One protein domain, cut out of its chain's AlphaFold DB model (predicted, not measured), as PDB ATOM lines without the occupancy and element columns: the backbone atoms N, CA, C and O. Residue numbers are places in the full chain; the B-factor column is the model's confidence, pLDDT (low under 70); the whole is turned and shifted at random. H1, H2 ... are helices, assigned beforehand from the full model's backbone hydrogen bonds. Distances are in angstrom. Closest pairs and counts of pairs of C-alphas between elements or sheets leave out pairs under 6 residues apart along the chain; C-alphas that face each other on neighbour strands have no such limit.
ATOM      1  N   MET A   2      44.005 -20.932 -13.086       72.38
ATOM      2  CA  MET A   2      43.435 -19.643 -12.636       72.38
ATOM      3  C   MET A   2      44.463 -18.607 -12.131       72.38
ATOM      4  O   MET A   2      44.408 -17.445 -12.510       72.38
ATOM      5  N   LYS A   3      45.465 -19.027 -11.345       80.06
ATOM      6  CA  LYS A   3      46.545 -18.136 -10.869       80.06
ATOM      7  C   LYS A   3      47.420 -17.556 -11.992       80.06
ATOM      8  O   LYS A   3      47.906 -16.438 -11.860       80.06
ATOM      9  N   ILE A   4      47.640 -18.307 -13.073       81.81
ATOM     10  CA  ILE A   4      48.449 -17.858 -14.219       81.81
ATOM     11  C   ILE A   4      47.648 -16.852 -15.034       81.81
ATOM     12  O   ILE A   4      48.169 -15.793 -15.363       81.81
ATOM     13  N   LEU A   5      46.365 -17.144 -15.262       82.50
ATOM     14  CA  LEU A   5      45.453 -16.228 -15.934       82.50
ATOM     15  C   LEU A   5      45.400 -14.870 -15.220       82.50
ATOM     16  O   LEU A   5      45.634 -13.851 -15.855       82.50
ATOM     17  N   LEU A   6      45.211 -14.853 -13.894       85.25
ATOM     18  CA  LEU A   6      45.200 -13.613 -13.103       85.25
ATOM     19  C   LEU A   6      46.526 -12.840 -13.192       85.25
ATOM     20  O   LEU A   6      46.530 -11.614 -13.282       85.25
ATOM     21  N   LYS A   7      47.662 -13.548 -13.199       84.38
ATOM     22  CA  LYS A   7      48.987 -12.923 -13.309       84.38
ATOM     23  C   LYS A   7      49.222 -12.279 -14.679       84.38
ATOM     24  O   LYS A   7      49.880 -11.242 -14.742       84.38
ATOM     25  N   VAL A   8      48.732 -12.898 -15.752       82.00
ATOM     26  CA  VAL A   8      48.929 -12.412 -17.127       82.00
ATOM     27  C   VAL A   8      47.906 -11.337 -17.488       82.00
ATOM     28  O   VAL A   8      48.291 -10.295 -18.008       82.00
ATOM     29  N   ALA A   9      46.631 -11.545 -17.151       84.19
ATOM     30  CA  ALA A   9      45.554 -10.601 -17.439       84.19
ATOM     31  C   ALA A   9      45.632  -9.317 -16.594       84.19
ATOM     32  O   ALA A   9      45.169  -8.275 -17.045       84.19
ATOM     33  N   LYS A  10      46.241  -9.355 -15.397       82.88
ATOM     34  CA  LYS A  10      46.398  -8.191 -14.501       82.88
ATOM     35  C   LYS A  10      45.079  -7.408 -14.341       82.88
ATOM     36  O   LYS A  10      44.066  -7.992 -13.978       82.88
ATOM     37  N   THR A  11      45.101  -6.095 -14.590       85.12
ATOM     38  CA  THR A  11      43.951  -5.175 -14.548       85.12
ATOM     39  C   THR A  11      43.410  -4.854 -15.944       85.12
ATOM     40  O   THR A  11      42.706  -3.863 -16.120       85.12
ATOM     41  N   THR A  12      43.788  -5.636 -16.956       86.75
ATOM     42  CA  THR A  12      43.402  -5.388 -18.349       86.75
ATOM     43  C   THR A  12      41.968  -5.857 -18.568       86.75
ATOM     44  O   THR A  12      41.627  -6.990 -18.230       86.75
ATOM     45  N   VAL A  13      41.124  -4.992 -19.130       88.88
ATOM     46  CA  VAL A  13      39.772  -5.371 -19.556       88.88
ATOM     47  C   VAL A  13      39.901  -6.064 -20.906       88.88
ATOM     48  O   VAL A  13      40.331  -5.440 -21.869       88.88
ATOM     49  N   LEU A  14      39.569  -7.352 -20.946       88.81
ATOM     50  CA  LEU A  14      39.618  -8.177 -22.149       88.81
ATOM     51  C   LEU A  14      38.197  -8.450 -22.627       88.81
ATOM     52  O   LEU A  14      37.310  -8.735 -21.813       88.81
ATOM     53  N   ASN A  15      37.985  -8.401 -23.936       93.69
ATOM     54  CA  ASN A  15      36.758  -8.914 -24.524       93.69
ATOM     55  C   ASN A  15      36.773 -10.457 -24.561       93.69
ATOM     56  O   ASN A  15      37.752 -11.114 -24.191       93.69
ATOM     57  N   PHE A  16      35.659 -11.054 -24.985       91.56
ATOM     58  CA  PHE A  16      35.508 -12.508 -24.999       91.56
ATOM     59  C   PHE A  16      36.557 -13.215 -25.874       91.56
ATOM     60  O   PHE A  16      37.129 -14.221 -25.453       91.56
ATOM     61  N   GLU A  17      36.834 -12.692 -27.068       93.62
ATOM     62  CA  GLU A  17      37.779 -13.299 -28.011       93.62
ATOM     63  C   GLU A  17      39.219 -13.219 -27.493       93.62
ATOM     64  O   GLU A  17      39.967 -14.198 -27.566       93.62
ATOM     65  N   GLU A  18      39.591 -12.083 -26.904       86.62
ATOM     66  CA  GLU A  18      40.904 -11.864 -26.298       86.62
ATOM     67  C   GLU A  18      41.122 -12.780 -25.091       86.62
ATOM     68  O   GLU A  18      42.175 -13.414 -24.974       86.62
ATOM     69  N   LEU A  19      40.118 -12.907 -24.217       89.12
ATOM     70  CA  LEU A  19      40.179 -13.814 -23.074       89.12
ATOM     71  C   LEU A  19      40.269 -15.278 -23.526       89.12
ATOM     72  O   LEU A  19      41.092 -16.028 -23.002       89.12
ATOM     73  N   SER A  20      39.462 -15.676 -24.512       85.56
ATOM     74  CA  SER A  20      39.470 -17.032 -25.080       85.56
ATOM     75  C   SER A  20      40.831 -17.378 -25.687       85.56
ATOM     76  O   SER A  20      41.417 -18.428 -25.398       85.56
ATOM     77  N   THR A  21      41.399 -16.444 -26.448       87.56
ATOM     78  CA  THR A  21      42.733 -16.584 -27.037       87.56
ATOM     79  C   THR A  21      43.806 -16.703 -25.955       87.56
ATOM     80  O   THR A  21      44.657 -17.592 -26.019       87.56
ATOM     81  N   LEU A  22      43.747 -15.854 -24.925       83.50
ATOM     82  CA  LEU A  22      44.697 -15.871 -23.815       83.50
ATOM     83  C   LEU A  22      44.656 -17.197 -23.043       83.50
ATOM     84  O   LEU A  22      45.705 -17.781 -22.763       83.50
ATOM     85  N   VAL A  23      43.459 -17.689 -22.712       84.38
ATOM     86  CA  VAL A  23      43.282 -18.979 -22.030       84.38
ATOM     87  C   VAL A  23      43.855 -20.110 -22.883       84.38
ATOM     88  O   VAL A  23      44.658 -20.891 -22.374       84.38
ATOM     89  N   THR A  24      43.547 -20.135 -24.182       81.50
ATOM     90  CA  THR A  24      44.049 -21.152 -25.123       81.50
ATOM     91  C   THR A  24      45.580 -21.177 -25.180       81.50
ATOM     92  O   THR A  24      46.199 -22.241 -25.159       81.50
ATOM     93  N   GLN A  25      46.228 -20.009 -25.201       75.38
ATOM     94  CA  GLN A  25      47.691 -19.925 -25.189       75.38
ATOM     95  C   GLN A  25      48.286 -20.430 -23.872       75.38
ATOM     96  O   GLN A  25      49.278 -21.163 -23.880       75.38
ATOM     97  N   ILE A  26      47.681 -20.078 -22.734       79.00
ATOM     98  CA  ILE A  26      48.133 -20.568 -21.426       79.00
ATOM     99  C   ILE A  26      47.987 -22.096 -21.351       79.00
ATOM    100  O   ILE A  26      48.896 -22.761 -20.852       79.00
ATOM    101  N   GLU A  27      46.898 -22.666 -21.871       79.00
ATOM    102  CA  GLU A  27      46.709 -24.121 -21.967       79.00
ATOM    103  C   GLU A  27      47.794 -24.776 -22.811       79.00
ATOM    104  O   GLU A  27      48.429 -25.728 -22.358       79.00
ATOM    105  N   ALA A  28      48.069 -24.234 -23.996       75.19
ATOM    106  CA  ALA A  28      49.117 -24.746 -24.872       75.19
ATOM    107  C   ALA A  28      50.496 -24.733 -24.188       75.19
ATOM    108  O   ALA A  28      51.241 -25.712 -24.272       75.19
ATOM    109  N   ILE A  29      50.831 -23.668 -23.453       73.12
ATOM    110  CA  ILE A  29      52.095 -23.564 -22.702       73.12
ATOM    111  C   ILE A  29      52.146 -24.588 -21.561       73.12
ATOM    112  O   ILE A  29      53.182 -25.205 -21.322       73.12
ATOM    113  N   LEU A  30      51.041 -24.787 -20.842       70.44
ATOM    114  CA  LEU A  30      50.982 -25.774 -19.762       70.44
ATOM    115  C   LEU A  30      51.054 -27.212 -20.286       70.44
ATOM    116  O   LEU A  30      51.691 -28.053 -19.656       70.44
ATOM    117  N   ASN A  31      50.464 -27.482 -21.448       69.69
ATOM    118  CA  ASN A  31      50.473 -28.799 -22.084       69.69
ATOM    119  C   ASN A  31      51.802 -29.123 -22.788       69.69
ATOM    120  O   ASN A  31      52.151 -30.297 -22.928       69.69
ATOM    121  N   SER A  32      52.552 -28.100 -23.210       64.75
ATOM    122  CA  SER A  32      53.876 -28.236 -23.837       64.75
ATOM    123  C   SER A  32      55.040 -28.169 -22.850       64.75
ATOM    124  O   SER A  32      56.177 -28.451 -23.230       64.75
ATOM    125  N   LYS A  33      54.790 -27.828 -21.581       64.19
ATOM    126  CA  LYS A  33      55.843 -27.796 -20.567       64.19
ATOM    127  C   LYS A  33      56.394 -29.207 -20.299       64.19
ATOM    128  O   LYS A  33      55.605 -30.122 -20.054       64.19
ATOM    129  N   PRO A  34      57.729 -29.389 -20.308       53.31
ATOM    130  CA  PRO A  34      58.364 -30.636 -19.892       53.31
ATOM    131  C   PRO A  34      58.020 -30.953 -18.434       53.31
ATOM    132  O   PRO A  34      58.174 -30.091 -17.567       53.31
ATOM    133  N   LEU A  35      57.571 -32.177 -18.156       57.28
ATOM    134  CA  LEU A  35      57.287 -32.649 -16.793       57.28
ATOM    135  C   LEU A  35      58.566 -32.965 -15.999       57.28
ATOM    136  O   LEU A  35      58.520 -33.045 -14.774       57.28
ATOM    137  N   CYS A  36      59.705 -33.075 -16.688       49.59
ATOM    138  CA  CYS A  36      61.036 -33.201 -16.104       49.59
ATOM    139  C   CYS A  36      61.956 -32.091 -16.643       49.59
ATOM    140  O   CYS A  36      61.832 -31.727 -17.816       49.59
ATOM    141  N   PRO A  37      62.890 -31.558 -15.830       48.03
ATOM    142  CA  PRO A  37      63.954 -30.705 -16.349       48.03
ATOM    143  C   PRO A  37      64.724 -31.469 -17.433       48.03
ATOM    144  O   PRO A  37      65.012 -32.653 -17.260       48.03
ATOM    145  N   LEU A  48      59.596 -35.294 -22.074       53.22
ATOM    146  CA  LEU A  48      58.262 -35.826 -21.794       53.22
ATOM    147  C   LEU A  48      57.348 -34.678 -21.347       53.22
ATOM    148  O   LEU A  48      57.380 -34.217 -20.206       53.22
ATOM    149  N   THR A  49      56.552 -34.182 -22.284       56.12
ATOM    150  CA  THR A  49      55.472 -33.220 -22.038       56.12
ATOM    151  C   THR A  49      54.193 -33.945 -21.633       56.12
ATOM    152  O   THR A  49      53.994 -35.109 -21.973       56.12
ATOM    153  N   THR A  50      53.269 -33.252 -20.970       50.34
ATOM    154  CA  THR A  50      51.935 -33.785 -20.634       50.34
ATOM    155  C   THR A  50      51.168 -34.274 -21.874       50.34
ATOM    156  O   THR A  50      50.381 -35.214 -21.785       50.34
ATOM    157  N   GLY A  51      51.458 -33.703 -23.053       51.09
ATOM    158  CA  GLY A  51      50.975 -34.200 -24.346       51.09
ATOM    159  C   GLY A  51      51.329 -35.668 -24.629       51.09
ATOM    160  O   GLY A  51      50.478 -36.393 -25.139       51.09
ATOM    161  N   HIS A  52      52.503 -36.146 -24.195       55.19
ATOM    162  CA  HIS A  52      52.888 -37.559 -24.330       55.19
ATOM    163  C   HIS A  52      51.949 -38.499 -23.571       55.19
ATOM    164  O   HIS A  52      51.674 -39.592 -24.048       55.19
ATOM    165  N   PHE A  53      51.426 -38.081 -22.418       50.03
ATOM    166  CA  PHE A  53      50.509 -38.901 -21.623       50.03
ATOM    167  C   PHE A  53      49.070 -38.876 -22.146       50.03
ATOM    168  O   PHE A  53      48.347 -39.854 -21.984       50.03
ATOM    169  N   LEU A  54      48.648 -37.772 -22.766       52.47
ATOM    170  CA  LEU A  54      47.278 -37.609 -23.264       52.47
ATOM    171  C   LEU A  54      47.080 -38.159 -24.684       52.47
ATOM    172  O   LEU A  54      45.970 -38.557 -25.025       52.47
ATOM    173  N   VAL A  55      48.136 -38.185 -25.503       52.69
ATOM    174  CA  VAL A  55      48.086 -38.601 -26.921       52.69
ATOM    175  C   VAL A  55      48.994 -39.812 -27.204       52.69
ATOM    176  O   VAL A  55      48.962 -40.374 -28.293       52.69
ATOM    177  N   GLY A  56      49.806 -40.246 -26.235       47.91
ATOM    178  CA  GLY A  56      50.811 -41.304 -26.411       47.91
ATOM    179  C   GLY A  56      52.107 -40.830 -27.082       47.91
ATOM    180  O   GLY A  56      53.026 -41.622 -27.266       47.91
ATOM    181  N   SER A  57      52.199 -39.551 -27.464       49.72
ATOM    182  CA  SER A  57      53.348 -38.958 -28.161       49.72
ATOM    183  C   SER A  57      53.385 -37.432 -27.988       49.72
ATOM    184  O   SER A  57      52.413 -36.823 -27.533       49.72
ATOM    185  N   SER A  58      54.514 -36.789 -28.295       52.88
ATOM    186  CA  SER A  58      54.602 -35.325 -28.272       52.88
ATOM    187  C   SER A  58      53.576 -34.726 -29.241       52.88
ATOM    188  O   SER A  58      53.479 -35.152 -30.382       52.88
ATOM    189  N   LEU A  59      52.883 -33.646 -28.871       50.84
ATOM    190  CA  LEU A  59      52.061 -32.891 -29.839       50.84
ATOM    191  C   LEU A  59      52.891 -32.317 -31.008       50.84
ATOM    192  O   LEU A  59      52.335 -31.862 -32.004       50.84
ATOM    193  N   LEU A  60      54.220 -32.337 -30.873       50.81
ATOM    194  CA  LEU A  60      55.202 -31.965 -31.887       50.81
ATOM    195  C   LEU A  60      55.975 -33.174 -32.441       50.81
ATOM    196  O   LEU A  60      56.913 -32.981 -33.217       50.81
ATOM    197  N   SER A  61      55.648 -34.408 -32.038       48.62
ATOM    198  CA  SER A  61      56.288 -35.586 -32.620       48.62
ATOM    199  C   SER A  61      55.865 -35.699 -34.072       48.62
ATOM    200  O   SER A  61      54.708 -35.454 -34.419       48.62
TER     201      SER A  61
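AT A GLANCE: This is residues 2 to 37 and 48 to 61 of the 95 residues of an uncharacterized protein of Araneus ventricosus (UniProt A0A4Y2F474). One long helix, H2, forms the spine of a loose, elongated model, with the short helix H1 packed crosswise on its middle, at residues 22 to 26, and the shorter H3 at its last end, at residues 31 to 32. Residues 10 to 15 loop from H1 round to the first end of H2. The printed part has 50 residues, with three named helices in the order H1, H2, H3 and no named strand, and its class is all helix. The radius of gyration of the C-alphas is 13.4 A, and the C-alphas span 38 by 22 by 13 A.

HOW THE PARTS SIT: H1, residues 2 to 9, touches H2, residues 16 to 32, which meets it with residues 22 to 26 alone. Their closest C-alphas, those of Leu 5 and Val 23, are 7.0 A apart. The two helices run opposite ways at a steep tilt of 59 degrees. H3, residues 50 to 55, touches H2, which meets it with residues 31 to 32 alone. Their closest C-alphas, those of Asn 31 and Thr 50, are 5.4 A apart. The lines of H2 and H3 are about perpendicular, at 85 degrees. H1 and H3 are apart. In H1, H2 and H3 every O i to N i+4 pair is within hydrogen-bond range.

IN THESE COORDINATES: H1 begins at C-alpha 2, (43.435, -19.643, -12.636), and measures 10.5 A from first to last C-alpha. H2 measures 24.2 A, from C-alpha 16 at (35.508, -12.508, -24.999) to C-alpha 32. H3 measures 8.8 A and ends at C-alpha 55, (48.086, -38.601, -26.921).

THE WHOLE: The two C-alphas farthest apart, those of Thr 11 and Gly 56, are 38.6 A apart. The link from H1 to H2 is short, with 6 residues. The link from H2 to H3 runs across the cut, where residues 38 to 47 are not printed and C-alphas 37 and 48 are 9.4 A apart. Mean pLDDT of the printed part is 70.9, and residues 31 to 37 and 48 to 61 are under 70.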